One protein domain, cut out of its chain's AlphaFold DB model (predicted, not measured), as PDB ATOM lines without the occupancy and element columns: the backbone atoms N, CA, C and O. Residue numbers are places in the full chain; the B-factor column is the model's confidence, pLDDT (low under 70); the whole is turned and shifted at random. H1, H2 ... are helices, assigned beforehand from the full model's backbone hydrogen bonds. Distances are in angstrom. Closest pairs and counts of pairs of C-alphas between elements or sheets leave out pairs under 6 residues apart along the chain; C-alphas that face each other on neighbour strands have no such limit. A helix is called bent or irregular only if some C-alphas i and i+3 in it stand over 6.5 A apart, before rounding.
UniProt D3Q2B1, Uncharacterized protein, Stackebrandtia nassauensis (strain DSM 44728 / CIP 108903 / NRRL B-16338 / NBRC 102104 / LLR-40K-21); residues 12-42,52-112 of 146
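This is residues 12 to 42 and 52 to 112 of the 146 residues of an uncharacterized protein of Stackebrandtia nassauensis (strain DSM 44728 / CIP 108903 / NRRL B-16338 / NBRC 102104 / LLR-40K-21) (UniProt D3Q2B1). One very long helix, H2, makes the length of a thin rod, and a shorter, bent but nearly straight helix, H1, packs with its arms H1a and H1b along residues 63 to 85 of H2, both arms running the opposite way to H2. Both ends of H2 stick out, with residues 55 to 59 and 90 to 110. The 92 printed residues hold two named helices, H1 then H2, and no named strand: all helix, extended, radius of gyration of the C-alphas 24.3 A, spans 90 by 17 by 15 A.

Start from H2, residues 55 to 110. H1, residues 12 to 37, was assigned as one helix by its hydrogen bonds but is bent: C-alphas 21 and 24 are 6.6 A apart. Its arms, H1a, residues 12 to 21, and H1b, residues 24 to 37, stand at a shallow tilt of 17 degrees. H1b touches H2 at residues 63 to 78 alone, closest C-alphas Glu 28 and Ser 71, 4.7 A, at a shallow tilt of 15 degrees, opposite ways. H1a touches H2 at residues 77 to 85 alone, closest C-alphas Ala 20 and Ala 78, 4.3 A, at 31 degrees, shallow, opposite ways. In H1a, H1b and H2 every O i to N i+4 pair is within hydrogen-bond range.

Find C-alpha 55 at (5.455, 1.438, 31.208); H2 runs 81.8 A to C-alpha 110 at (76.325, 41.189, 21.548). H1a begins at C-alpha 12, (48.632, 21.720, 33.418), and runs 14.2 A; H1b runs 20.1 A.

The C-alphas farthest apart, Cys 52 and Asn 112, are 89.6 A apart. Residues 43 to 51 are not printed, in the link across the cut from H1 to H2; C-alphas 42 and 52 are 13.1 A apart. Look for pLDDT under 70 at residues 41 to 42, 92 to 103 and 105 to 112.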
ATOM      1  N   ASP A  12      50.078  21.529  33.582       80.31
ATOM      2  CA  ASP A  12      48.632  21.720  33.418       80.31
ATOM      3  C   ASP A  12      48.121  20.980  32.174       80.31
ATOM      4  O   ASP A  12      47.123  20.258  32.244       80.31
ATOM      5  N   LEU A  13      48.854  21.070  31.056       82.44
ATOM      6  CA  LEU A  13      48.537  20.338  29.823       82.44
ATOM      7  C   LEU A  13      48.609  18.821  30.025       82.44
ATOM      8  O   LEU A  13      47.712  18.095  29.596       82.44
ATOM      9  N   TYR A  14      49.628  18.331  30.736       80.62
ATOM     10  CA  TYR A  14      49.734  16.912  31.079       80.62
ATOM     11  C   TYR A  14      48.581  16.452  31.981       80.62
ATOM     12  O   TYR A  14      48.034  15.363  31.793       80.62
ATOM     13  N   SER A  15      48.163  17.288  32.932       83.25
ATOM     14  CA  SER A  15      47.021  16.999  33.806       83.25
ATOM     15  C   SER A  15      45.714  16.905  33.012       83.25
ATOM     16  O   SER A  15      44.963  15.942  33.183       83.25
ATOM     17  N   LEU A  16      45.476  17.838  32.087       84.31
ATOM     18  CA  LEU A  16      44.329  17.804  31.174       84.31
ATOM     19  C   LEU A  16      44.357  16.576  30.260       84.31
ATOM     20  O   LEU A  16      43.344  15.886  30.121       84.31
ATOM     21  N   TRP A  17      45.523  16.244  29.708       88.25
ATOM     22  CA  TRP A  17      45.701  15.037  28.907       88.25
ATOM     23  C   TRP A  17      45.368  13.770  29.706       88.25
ATOM     24  O   TRP A  17      44.670  12.889  29.200       88.25
ATOM     25  N   ARG A  18      45.795  13.672  30.973       82.81
ATOM     26  CA  ARG A  18      45.445  12.533  31.840       82.81
ATOM     27  C   ARG A  18      43.945  12.451  32.094       82.81
ATOM     28  O   ARG A  18      43.393  11.355  32.055       82.81
ATOM     29  N   VAL A  19      43.277  13.580  32.328       86.25
ATOM     30  CA  VAL A  19      41.815  13.599  32.477       86.25
ATOM     31  C   VAL A  19      41.151  13.063  31.209       86.25
ATOM     32  O   VAL A  19      40.332  12.149  31.298       86.25
ATOM     33  N   ALA A  20      41.554  13.558  30.037       83.75
ATOM     34  CA  ALA A  20      40.984  13.158  28.754       83.75
ATOM     35  C   ALA A  20      41.216  11.682  28.404       83.75
ATOM     36  O   ALA A  20      40.309  11.029  27.900       83.75
ATOM     37  N   ASN A  21      42.407  11.145  28.680       84.69
ATOM     38  CA  ASN A  21      42.809   9.817  28.197       84.69
ATOM     39  C   ASN A  21      42.743   8.715  29.263       84.69
ATOM     40  O   ASN A  21      42.855   7.538  28.930       84.69
ATOM     41  N   ILE A  22      42.555   9.069  30.539       84.81
ATOM     42  CA  ILE A  22      42.469   8.108  31.646       84.81
ATOM     43  C   ILE A  22      41.134   8.258  32.369       84.81
ATOM     44  O   ILE A  22      40.345   7.316  32.399       84.81
ATOM     45  N   THR A  23      40.850   9.434  32.933       88.69
ATOM     46  CA  THR A  23      39.681   9.613  33.807       88.69
ATOM     47  C   THR A  23      38.366   9.529  33.040       88.69
ATOM     48  O   THR A  23      37.497   8.745  33.424       88.69
ATOM     49  N   LEU A  24      38.212  10.289  31.951       86.94
ATOM     50  CA  LEU A  24      36.968  10.300  31.176       86.94
ATOM     51  C   LEU A  24      36.638   8.920  30.577       86.94
ATOM     52  O   LEU A  24      35.500   8.493  30.753       86.94
ATOM     53  N   PRO A  25      37.586   8.155  29.995       89.00
ATOM     54  CA  PRO A  25      37.307   6.802  29.510       89.00
ATOM     55  C   PRO A  25      36.946   5.803  30.617       89.00
ATOM     56  O   PRO A  25      36.145   4.893  30.395       89.00
ATOM     57  N   ILE A  26      37.523   5.943  31.821       89.38
ATOM     58  CA  ILE A  26      37.140   5.111  32.973       89.38
ATOM     59  C   ILE A  26      35.681   5.375  33.342       89.38
ATOM     60  O   ILE A  26      34.918   4.426  33.520       89.38
ATOM     61  N   VAL A  27      35.288   6.647  33.425       88.19
ATOM     62  CA  VAL A  27      33.912   7.031  33.758       88.19
ATOM     63  C   VAL A  27      32.952   6.619  32.641       88.19
ATOM     64  O   VAL A  27      31.956   5.960  32.926       88.19
ATOM     65  N   GLU A  28      33.276   6.905  31.378       91.69
ATOM     66  CA  GLU A  28      32.515   6.470  30.197       91.69
ATOM     67  C   GLU A  28      32.201   4.970  30.255       91.69
ATOM     68  O   GLU A  28      31.058   4.559  30.049       91.69
ATOM     69  N   ARG A  29      33.200   4.144  30.588       89.50
ATOM     70  CA  ARG A  29      33.043   2.687  30.663       89.50
ATOM     71  C   ARG A  29      32.015   2.255  31.702       89.50
ATOM     72  O   ARG A  29      31.328   1.264  31.471       89.50
ATOM     73  N   VAL A  30      31.897   2.968  32.824       92.56
ATOM     74  CA  VAL A  30      30.872   2.675  33.840       92.56
ATOM     75  C   VAL A  30      29.479   2.866  33.247       92.56
ATOM     76  O   VAL A  30      28.646   1.973  33.378       92.56
ATOM     77  N   TYR A  31      29.245   3.969  32.531       90.88
ATOM     78  CA  TYR A  31      27.955   4.245  31.892       90.88
ATOM     79  C   TYR A  31      27.635   3.244  30.780       90.88
ATOM     80  O   TYR A  31      26.549   2.669  30.772       90.88
ATOM     81  N   THR A  32      28.596   2.955  29.899       90.00
ATOM     82  CA  THR A  32      28.416   1.965  28.825       90.00
ATOM     83  C   THR A  32      28.156   0.565  29.384       90.00
ATOM     84  O   THR A  32      27.318  -0.163  28.861       90.00
ATOM     85  N   LYS A  33      28.825   0.180  30.480       90.44
ATOM     86  CA  LYS A  33      28.574  -1.109  31.136       90.44
ATOM     87  C   LYS A  33      27.147  -1.191  31.684       90.44
ATOM     88  O   LYS A  33      26.511  -2.222  31.509       90.44
ATOM     89  N   GLN A  34      26.647  -0.129  32.314       88.25
ATOM     90  CA  GLN A  34      25.281  -0.123  32.849       88.25
ATOM     91  C   GLN A  34      24.213  -0.088  31.752       88.25
ATOM     92  O   GLN A  34      23.199  -0.760  31.889       88.25
ATOM     93  N   ALA A  35      24.463   0.615  30.644       86.88
ATOM     94  CA  ALA A  35      23.584   0.584  29.473       86.88
ATOM     95  C   ALA A  35      23.511  -0.813  28.822       86.88
ATOM     96  O   ALA A  35      22.504  -1.173  28.230       86.88
ATOM     97  N   ASN A  36      24.562  -1.629  28.946       84.75
ATOM     98  CA  ASN A  36      24.517  -3.019  28.488       84.75
ATOM     99  C   ASN A  36      23.815  -3.940  29.498       84.75
ATOM    100  O   ASN A  36      23.163  -4.898  29.095       84.75
ATOM    101  N   ALA A  37      23.918  -3.642  30.799       84.69
ATOM    102  CA  ALA A  37      23.300  -4.437  31.859       84.69
ATOM    103  C   ALA A  37      21.763  -4.444  31.783       84.69
ATOM    104  O   ALA A  37      21.132  -5.417  32.191       84.69
ATOM    105  N   THR A  38      21.146  -3.405  31.209       75.19
ATOM    106  CA  THR A  38      19.698  -3.377  30.930       75.19
ATOM    107  C   THR A  38      19.231  -4.506  30.008       75.19
ATOM    108  O   THR A  38      18.052  -4.845  30.044       75.19
ATOM    109  N   HIS A  39      20.141  -5.140  29.264       74.06
ATOM    110  CA  HIS A  39      19.856  -6.276  28.376       74.06
ATOM    111  C   HIS A  39      20.208  -7.643  28.989       74.06
ATOM    112  O   HIS A  39      20.046  -8.666  28.334       74.06
ATOM    113  N   GLU A  40      20.702  -7.706  30.234       74.44
ATOM    114  CA  GLU A  40      21.128  -8.973  30.860       74.44
ATOM    115  C   GLU A  40      19.954  -9.846  31.349       74.44
ATOM    116  O   GLU A  40      20.119 -11.053  31.539       74.44
ATOM    117  N   ILE A  41      18.758  -9.273  31.536       66.12
ATOM    118  CA  ILE A  41      17.541 -10.023  31.886       66.12
ATOM    119  C   ILE A  41      16.693 -10.187  30.627       66.12
ATOM    120  O   ILE A  41      15.748  -9.443  30.386       66.12
ATOM    121  N   ASP A  42      17.049 -11.186  29.826       60.91
ATOM    122  CA  ASP A  42      16.459 -11.401  28.498       60.91
ATOM    123  C   ASP A  42      15.223 -12.327  28.522       60.91
ATOM    124  O   ASP A  42      14.609 -12.616  27.496       60.91
ATOM    125  N   CYS A  52       5.348  -7.530  34.666       74.00
ATOM    126  CA  CYS A  52       5.958  -6.231  34.446       74.00
ATOM    127  C   CYS A  52       4.904  -5.224  33.951       74.00
ATOM    128  O   CYS A  52       4.121  -5.520  33.043       74.00
ATOM    129  N   HIS A  53       4.852  -4.033  34.553       80.50
ATOM    130  CA  HIS A  53       3.938  -2.988  34.098       80.50
ATOM    131  C   HIS A  53       4.360  -2.515  32.693       80.50
ATOM    132  O   HIS A  53       5.550  -2.274  32.490       80.50
ATOM    133  N   PRO A  54       3.437  -2.297  31.734       78.06
ATOM    134  CA  PRO A  54       3.789  -1.935  30.354       78.06
ATOM    135  C   PRO A  54       4.693  -0.698  30.222       78.06
ATOM    136  O   PRO A  54       5.483  -0.601  29.292       78.06
ATOM    137  N   TRP A  55       4.612   0.234  31.176       82.25
ATOM    138  CA  TRP A  55       5.455   1.438  31.208       82.25
ATOM    139  C   TRP A  55       6.912   1.182  31.601       82.25
ATOM    140  O   TRP A  55       7.758   2.048  31.392       82.25
ATOM    141  N   TRP A  56       7.227   0.024  32.178       82.25
ATOM    142  CA  TRP A  56       8.595  -0.285  32.579       82.25
ATOM    143  C   TRP A  56       9.527  -0.371  31.372       82.25
ATOM    144  O   TRP A  56      10.639   0.135  31.429       82.25
ATOM    145  N   ALA A  57       9.043  -0.905  30.246       79.44
ATOM    146  CA  ALA A  57       9.793  -0.920  28.992       79.44
ATOM    147  C   ALA A  57      10.158   0.502  28.526       79.44
ATOM    148  O   ALA A  57      11.290   0.746  28.113       79.44
ATOM    149  N   THR A  58       9.230   1.456  28.658       85.12
ATOM    150  CA  THR A  58       9.486   2.871  28.358       85.12
ATOM    151  C   THR A  58      10.552   3.447  29.285       85.12
ATOM    152  O   THR A  58      11.502   4.055  28.809       85.12
ATOM    153  N   ILE A  59      10.448   3.209  30.597       86.50
ATOM    154  CA  ILE A  59      11.437   3.692  31.574       86.50
ATOM    155  C   ILE A  59      12.826   3.101  31.297       86.50
ATOM    156  O   ILE A  59      13.808   3.836  31.328       86.50
ATOM    157  N   CYS A  60      12.917   1.803  30.994       84.25
ATOM    158  CA  CYS A  60      14.182   1.158  30.640       84.25
ATOM    159  C   CYS A  60      14.806   1.788  29.389       84.25
ATOM    160  O   CYS A  60      15.995   2.087  29.399       84.25
ATOM    161  N   SER A  61      14.007   2.043  28.348       85.81
ATOM    162  CA  SER A  61      14.483   2.660  27.104       85.81
ATOM    163  C   SER A  61      14.960   4.106  27.304       85.81
ATOM    164  O   SER A  61      15.999   4.495  26.765       85.81
ATOM    165  N   GLU A  62      14.253   4.892  28.121       90.31
ATOM    166  CA  GLU A  62      14.664   6.255  28.490       90.31
ATOM    167  C   GLU A  62      15.965   6.245  29.309       90.31
ATOM    168  O   GLU A  62      16.888   7.019  29.041       90.31
ATOM    169  N   LEU A  63      16.079   5.328  30.278       90.38
ATOM    170  CA  LEU A  63      17.284   5.168  31.093       90.38
ATOM    171  C   LEU A  63      18.487   4.757  30.234       90.38
ATOM    172  O   LEU A  63      19.561   5.344  30.363       90.38
ATOM    173  N   GLU A  64      18.311   3.782  29.343       90.25
ATOM    174  CA  GLU A  64      19.344   3.337  28.409       90.25
ATOM    175  C   GLU A  64      19.817   4.494  27.521       90.25
ATOM    176  O   GLU A  64      21.021   4.747  27.414       90.25
ATOM    177  N   SER A  65      18.874   5.257  26.963       91.81
ATOM    178  CA  SER A  65      19.166   6.430  26.132       91.81
ATOM    179  C   SER A  65      19.954   7.491  26.901       91.81
ATOM    180  O   SER A  65      20.931   8.036  26.381       91.81
ATOM    181  N   ALA A  66      19.586   7.756  28.158       93.06
ATOM    182  CA  ALA A  66      20.290   8.708  29.013       93.06
ATOM    183  C   ALA A  66      21.712   8.235  29.371       93.06
ATOM    184  O   ALA A  66      22.665   9.022  29.306       93.06
ATOM    185  N   LEU A  67      21.883   6.952  29.711       92.94
ATOM    186  CA  LEU A  67      23.190   6.359  30.023       92.94
ATOM    187  C   LEU A  67      24.117   6.385  28.801       92.94
ATOM    188  O   LEU A  67      25.278   6.791  28.914       92.94
ATOM    189  N   PHE A  68      23.597   6.016  27.630       91.88
ATOM    190  CA  PHE A  68      24.342   6.058  26.375       91.88
ATOM    191  C   PHE A  68      24.681   7.496  25.954       91.88
ATOM    192  O   PHE A  68      25.829   7.793  25.625       91.88
ATOM    193  N   GLY A  69      23.730   8.428  26.029       94.06
ATOM    194  CA  GLY A  69      23.983   9.842  25.724       94.06
ATOM    195  C   GLY A  69      25.056  10.458  26.631       94.06
ATOM    196  O   GLY A  69      25.914  11.226  26.179       94.06
ATOM    197  N   THR A  70      25.070  10.065  27.904       94.12
ATOM    198  CA  THR A  70      26.094  10.492  28.864       94.12
ATOM    199  C   THR A  70      27.475   9.935  28.503       94.12
ATOM    200  O   THR A  70      28.458  10.681  28.514       94.12
ATOM    201  N   SER A  71      27.573   8.656  28.121       93.19
ATOM    202  CA  SER A  71      28.853   8.055  27.715       93.19
ATOM    203  C   SER A  71      29.428   8.725  26.459       93.19
ATOM    204  O   SER A  71      30.612   9.074  26.423       93.19
ATOM    205  N   VAL A  72      28.581   9.021  25.470       93.81
ATOM    206  CA  VAL A  72      28.972   9.765  24.263       93.81
ATOM    207  C   VAL A  72      29.493  11.159  24.617       93.81
ATOM    208  O   VAL A  72      30.515  11.587  24.078       93.81
ATOM    209  N   THR A  73      28.852  11.849  25.561       95.75
ATOM    210  CA  THR A  73      29.281  13.186  26.002       95.75
ATOM    211  C   THR A  73      30.678  13.153  26.625       95.75
ATOM    212  O   THR A  73      31.506  14.008  26.306       95.75
ATOM    213  N   PHE A  74      30.994  12.144  27.445       92.25
ATOM    214  CA  PHE A  74      32.349  11.975  27.989       92.25
ATOM    215  C   PHE A  74      33.396  11.745  26.899       92.25
ATOM    216  O   PHE A  74      34.483  12.324  26.958       92.25
ATOM    217  N   ARG A  75      33.059  10.957  25.875       90.94
ATOM    218  CA  ARG A  75      33.945  10.720  24.731       90.94
ATOM    219  C   ARG A  75      34.212  12.000  23.937       90.94
ATOM    220  O   ARG A  75      35.362  12.284  23.604       90.94
ATOM    221  N   ILE A  76      33.174  12.792  23.669       94.06
ATOM    222  CA  ILE A  76      33.304  14.083  22.976       94.06
ATOM    223  C   ILE A  76      34.132  15.062  23.817       94.06
ATOM    224  O   ILE A  76      35.018  15.729  23.286       94.06
ATOM    225  N   ALA A  77      33.904  15.116  25.131       93.00
ATOM    226  CA  ALA A  77      34.690  15.955  26.032       93.00
ATOM    227  C   ALA A  77      36.181  15.575  26.009       93.00
ATOM    228  O   ALA A  77      37.035  16.455  25.907       93.00
ATOM    229  N   ALA A  78      36.504  14.278  26.020       90.06
ATOM    230  CA  ALA A  78      37.881  13.800  25.893       90.06
ATOM    231  C   ALA A  78      38.529  14.239  24.570       90.06
ATOM    232  O   ALA A  78      39.661  14.727  24.568       90.06
ATOM    233  N   GLN A  79      37.805  14.132  23.451       91.50
ATOM    234  CA  GLN A  79      38.277  14.614  22.147       91.50
ATOM    235  C   GLN A  79      38.507  16.130  22.142       91.50
ATOM    236  O   GLN A  79      39.532  16.588  21.640       91.50
ATOM    237  N   GLY A  80      37.590  16.902  22.730       89.62
ATOM    238  CA  GLY A  80      37.714  18.355  22.849       89.62
ATOM    239  C   GLY A  80      38.935  18.776  23.666       89.62
ATOM    240  O   GLY A  80      39.677  19.658  23.239       89.62
ATOM    241  N   ILE A  81      39.193  18.107  24.795       91.25
ATOM    242  CA  ILE A  81      40.388  18.364  25.614       91.25
ATOM    243  C   ILE A  81      41.657  17.991  24.846       91.25
ATOM    244  O   ILE A  81      42.601  18.772  24.836       91.25
ATOM    245  N   ASN A  82      41.686  16.836  24.176       87.19
ATOM    246  CA  ASN A  82      42.844  16.433  23.375       87.19
ATOM    247  C   ASN A  82      43.141  17.439  22.259       87.19
ATOM    248  O   ASN A  82      44.298  17.803  22.070       87.19
ATOM    249  N   LYS A  83      42.105  17.940  21.574       88.31
ATOM    250  CA  LYS A  83      42.267  19.004  20.581       88.31
ATOM    251  C   LYS A  83      42.815  20.278  21.220       88.31
ATOM    252  O   LYS A  83      43.763  20.843  20.701       88.31
ATOM    253  N   ALA A  84      42.272  20.704  22.361       83.44
ATOM    254  CA  ALA A  84      42.779  21.881  23.061       83.44
ATOM    255  C   ALA A  84      44.260  21.726  23.451       83.44
ATOM    256  O   ALA A  84      45.042  22.646  23.237       83.44
ATOM    257  N   VAL A  85      44.662  20.563  23.974       82.94
ATOM    258  CA  VAL A  85      46.065  20.268  24.312       82.94
ATOM    259  C   VAL A  85      46.968  20.345  23.077       82.94
ATOM    260  O   VAL A  85      48.068  20.888  23.173       82.94
ATOM    261  N   ASP A  86      46.512  19.836  21.933       78.94
ATOM    262  CA  ASP A  86      47.267  19.885  20.678       78.94
ATOM    263  C   ASP A  86      47.454  21.327  20.179       78.94
ATOM    264  O   ASP A  86      48.575  21.742  19.902       78.94
ATOM    265  N   GLU A  87      46.394  22.140  20.187       79.81
ATOM    266  CA  GLU A  87      46.475  23.564  19.823       79.81
ATOM    267  C   GLU A  87      47.456  24.331  20.729       79.81
ATOM    268  O   GLU A  87      48.302  25.087  20.248       79.81
ATOM    269  N   TYR A  88      47.421  24.090  22.047       78.56
ATOM    270  CA  TYR A  88      48.364  24.719  22.983       78.56
ATOM    271  C   TYR A  88      49.817  24.300  22.737       78.56
ATOM    272  O   TYR A  88      50.724  25.112  22.923       78.56
ATOM    273  N   ARG A  89      50.055  23.060  22.294       71.38
ATOM    274  CA  ARG A  89      51.398  22.583  21.946       71.38
ATOM    275  C   ARG A  89      51.985  23.357  20.765       71.38
ATOM    276  O   ARG A  89      53.176  23.664  20.787       71.38
ATOM    277  N   TYR A  90      51.181  23.658  19.746       70.44
ATOM    278  CA  TYR A  90      51.642  24.432  18.590       70.44
ATOM    279  C   TYR A  90      51.951  25.883  18.965       70.44
ATOM    280  O   TYR A  90      53.017  26.380  18.611       70.44
ATOM    281  N   VAL A  91      51.084  26.520  19.757       72.94
ATOM    282  CA  VAL A  91      51.299  27.898  20.229       72.94
ATOM    283  C   VAL A  91      52.579  28.017  21.065       72.94
ATOM    284  O   VAL A  91      53.359  28.943  20.857       72.94
ATOM    285  N   ASP A  92      52.830  27.078  21.981       65.94
ATOM    286  CA  ASP A  92      54.056  27.084  22.789       65.94
ATOM    287  C   ASP A  92      55.305  26.813  21.935       65.94
ATOM    288  O   ASP A  92      56.325  27.482  22.086       65.94
ATOM    289  N   GLY A  93      55.210  25.891  20.970       62.12
ATOM    290  CA  GLY A  93      56.296  25.599  20.037       62.12
ATOM    291  C   GLY A  93      56.668  26.788  19.148       62.12
ATOM    292  O   GLY A  93      57.854  27.039  18.930       62.12
ATOM    293  N   ASP A  94      55.687  27.538  18.651       67.88
ATOM    294  CA  ASP A  94      55.942  28.723  17.831       67.88
ATOM    295  C   ASP A  94      56.441  29.907  18.671       67.88
ATOM    296  O   ASP A  94      57.365  30.604  18.247       67.88
ATOM    297  N   ASN A  95      55.952  30.065  19.907       65.38
ATOM    298  CA  ASN A  95      56.520  31.021  20.863       65.38
ATOM    299  C   ASN A  95      57.975  30.683  21.221       65.38
ATOM    300  O   ASN A  95      58.812  31.582  21.284       65.38
ATOM    301  N   ALA A  96      58.299  29.402  21.419       58.31
ATOM    302  CA  ALA A  96      59.660  28.953  21.706       58.31
ATOM    303  C   ALA A  96      60.609  29.195  20.523       58.31
ATOM    304  O   ALA A  96      61.738  29.641  20.723       58.31
ATOM    305  N   LYS A  97      60.154  28.967  19.283       66.38
ATOM    306  CA  LYS A  97      60.925  29.330  18.080       66.38
ATOM    307  C   LYS A  97      61.156  30.836  17.991       66.38
ATOM    308  O   LYS A  97      62.272  31.243  17.687       66.38
ATOM    309  N   GLY A  98      60.135  31.646  18.278       62.09
ATOM    310  CA  GLY A  98      60.268  33.103  18.323       62.09
ATOM    311  C   GLY A  98      61.290  33.561  19.366       62.09
ATOM    312  O   GLY A  98      62.123  34.408  19.076       62.09
ATOM    313  N   LEU A  99      61.287  32.947  20.551       59.62
ATOM    314  CA  LEU A  99      62.270  33.207  21.608       59.62
ATOM    315  C   LEU A  99      63.698  32.829  21.203       59.62
ATOM    316  O   LEU A  99      64.622  33.584  21.495       59.62
ATOM    317  N   ASN A 100      63.882  31.696  20.522       65.56
ATOM    318  CA  ASN A 100      65.194  31.301  20.013       65.56
ATOM    319  C   ASN A 100      65.694  32.269  18.937       65.56
ATOM    320  O   ASN A 100      66.843  32.679  19.007       65.56
ATOM    321  N   ALA A 101      64.828  32.686  18.007       68.31
ATOM    322  CA  ALA A 101      65.187  33.665  16.980       68.31
ATOM    323  C   ALA A 101      65.594  35.016  17.597       68.31
ATOM    324  O   ALA A 101      66.624  35.570  17.236       68.31
ATOM    325  N   VAL A 102      64.851  35.501  18.598       62.94
ATOM    326  CA  VAL A 102      65.215  36.720  19.344       62.94
ATOM    327  C   VAL A 102      66.525  36.540  20.121       62.94
ATOM    328  O   VAL A 102      67.311  37.475  20.228       62.94
ATOM    329  N   GLY A 103      66.779  35.353  20.678       52.91
ATOM    330  CA  GLY A 103      68.036  35.042  21.364       52.91
ATOM    331  C   GLY A 103      69.238  34.984  20.417       52.91
ATOM    332  O   GLY A 103      70.318  35.440  20.781       52.91
ATOM    333  N   GLU A 104      69.052  34.461  19.205       70.12
ATOM    334  CA  GLU A 104      70.055  34.478  18.137       70.12
ATOM    335  C   GLU A 104      70.339  35.914  17.677       70.12
ATOM    336  O   GLU A 104      71.502  36.307  17.661       70.12
ATOM    337  N   GLU A 105      69.308  36.734  17.439       63.88
ATOM    338  CA  GLU A 105      69.466  38.168  17.133       63.88
ATOM    339  C   GLU A 105      70.180  38.928  18.263       63.88
ATOM    340  O   GLU A 105      71.039  39.772  18.011       63.88
ATOM    341  N   LEU A 106      69.869  38.622  19.527       60.78
ATOM    342  CA  LEU A 106      70.545  39.229  20.672       60.78
ATOM    343  C   LEU A 106      72.024  38.827  20.735       60.78
ATOM    344  O   LEU A 106      72.866  39.682  20.996       60.78
ATOM    345  N   ASN A 107      72.350  37.558  20.479       62.78
ATOM    346  CA  ASN A 107      73.742  37.112  20.409       62.78
ATOM    347  C   ASN A 107      74.476  37.781  19.242       62.78
ATOM    348  O   ASN A 107      75.600  38.224  19.426       62.78
ATOM    349  N   GLU A 108      73.837  37.949  18.080       69.94
ATOM    350  CA  GLU A 108      74.421  38.695  16.958       69.94
ATOM    351  C   GLU A 108      74.687  40.168  17.304       69.94
ATOM    352  O   GLU A 108      75.698  40.721  16.874       69.94
ATOM    353  N   ILE A 109      73.822  40.808  18.099       63.50
ATOM    354  CA  ILE A 109      74.046  42.174  18.598       63.50
ATOM    355  C   ILE A 109      75.218  42.213  19.586       63.50
ATOM    356  O   ILE A 109      76.073  43.091  19.475       63.50
ATOM    357  N   LEU A 110      75.271  41.270  20.530       61.50
ATOM    358  CA  LEU A 110      76.325  41.189  21.548       61.50
ATOM    359  C   LEU A 110      77.694  40.829  20.950       61.50
ATOM    360  O   LEU A 110      78.714  41.353  21.394       61.50
ATOM    361  N   ASP A 111      77.717  39.980  19.923       67.31
ATOM    362  CA  ASP A 111      78.934  39.518  19.252       67.31
ATOM    363  C   ASP A 111      79.409  40.475  18.146       67.31
ATOM    364  O   ASP A 111      80.472  40.255  17.560       67.31
ATOM    365  N   ASN A 112      78.654  41.540  17.834       61.75
ATOM    366  CA  ASN A 112      79.038  42.523  16.825       61.75
ATOM    367  C   ASN A 112      79.814  43.703  17.448       61.75
ATOM    368  O   ASN A 112      79.209  44.652  17.957       61.75
TER     369      ASN A 112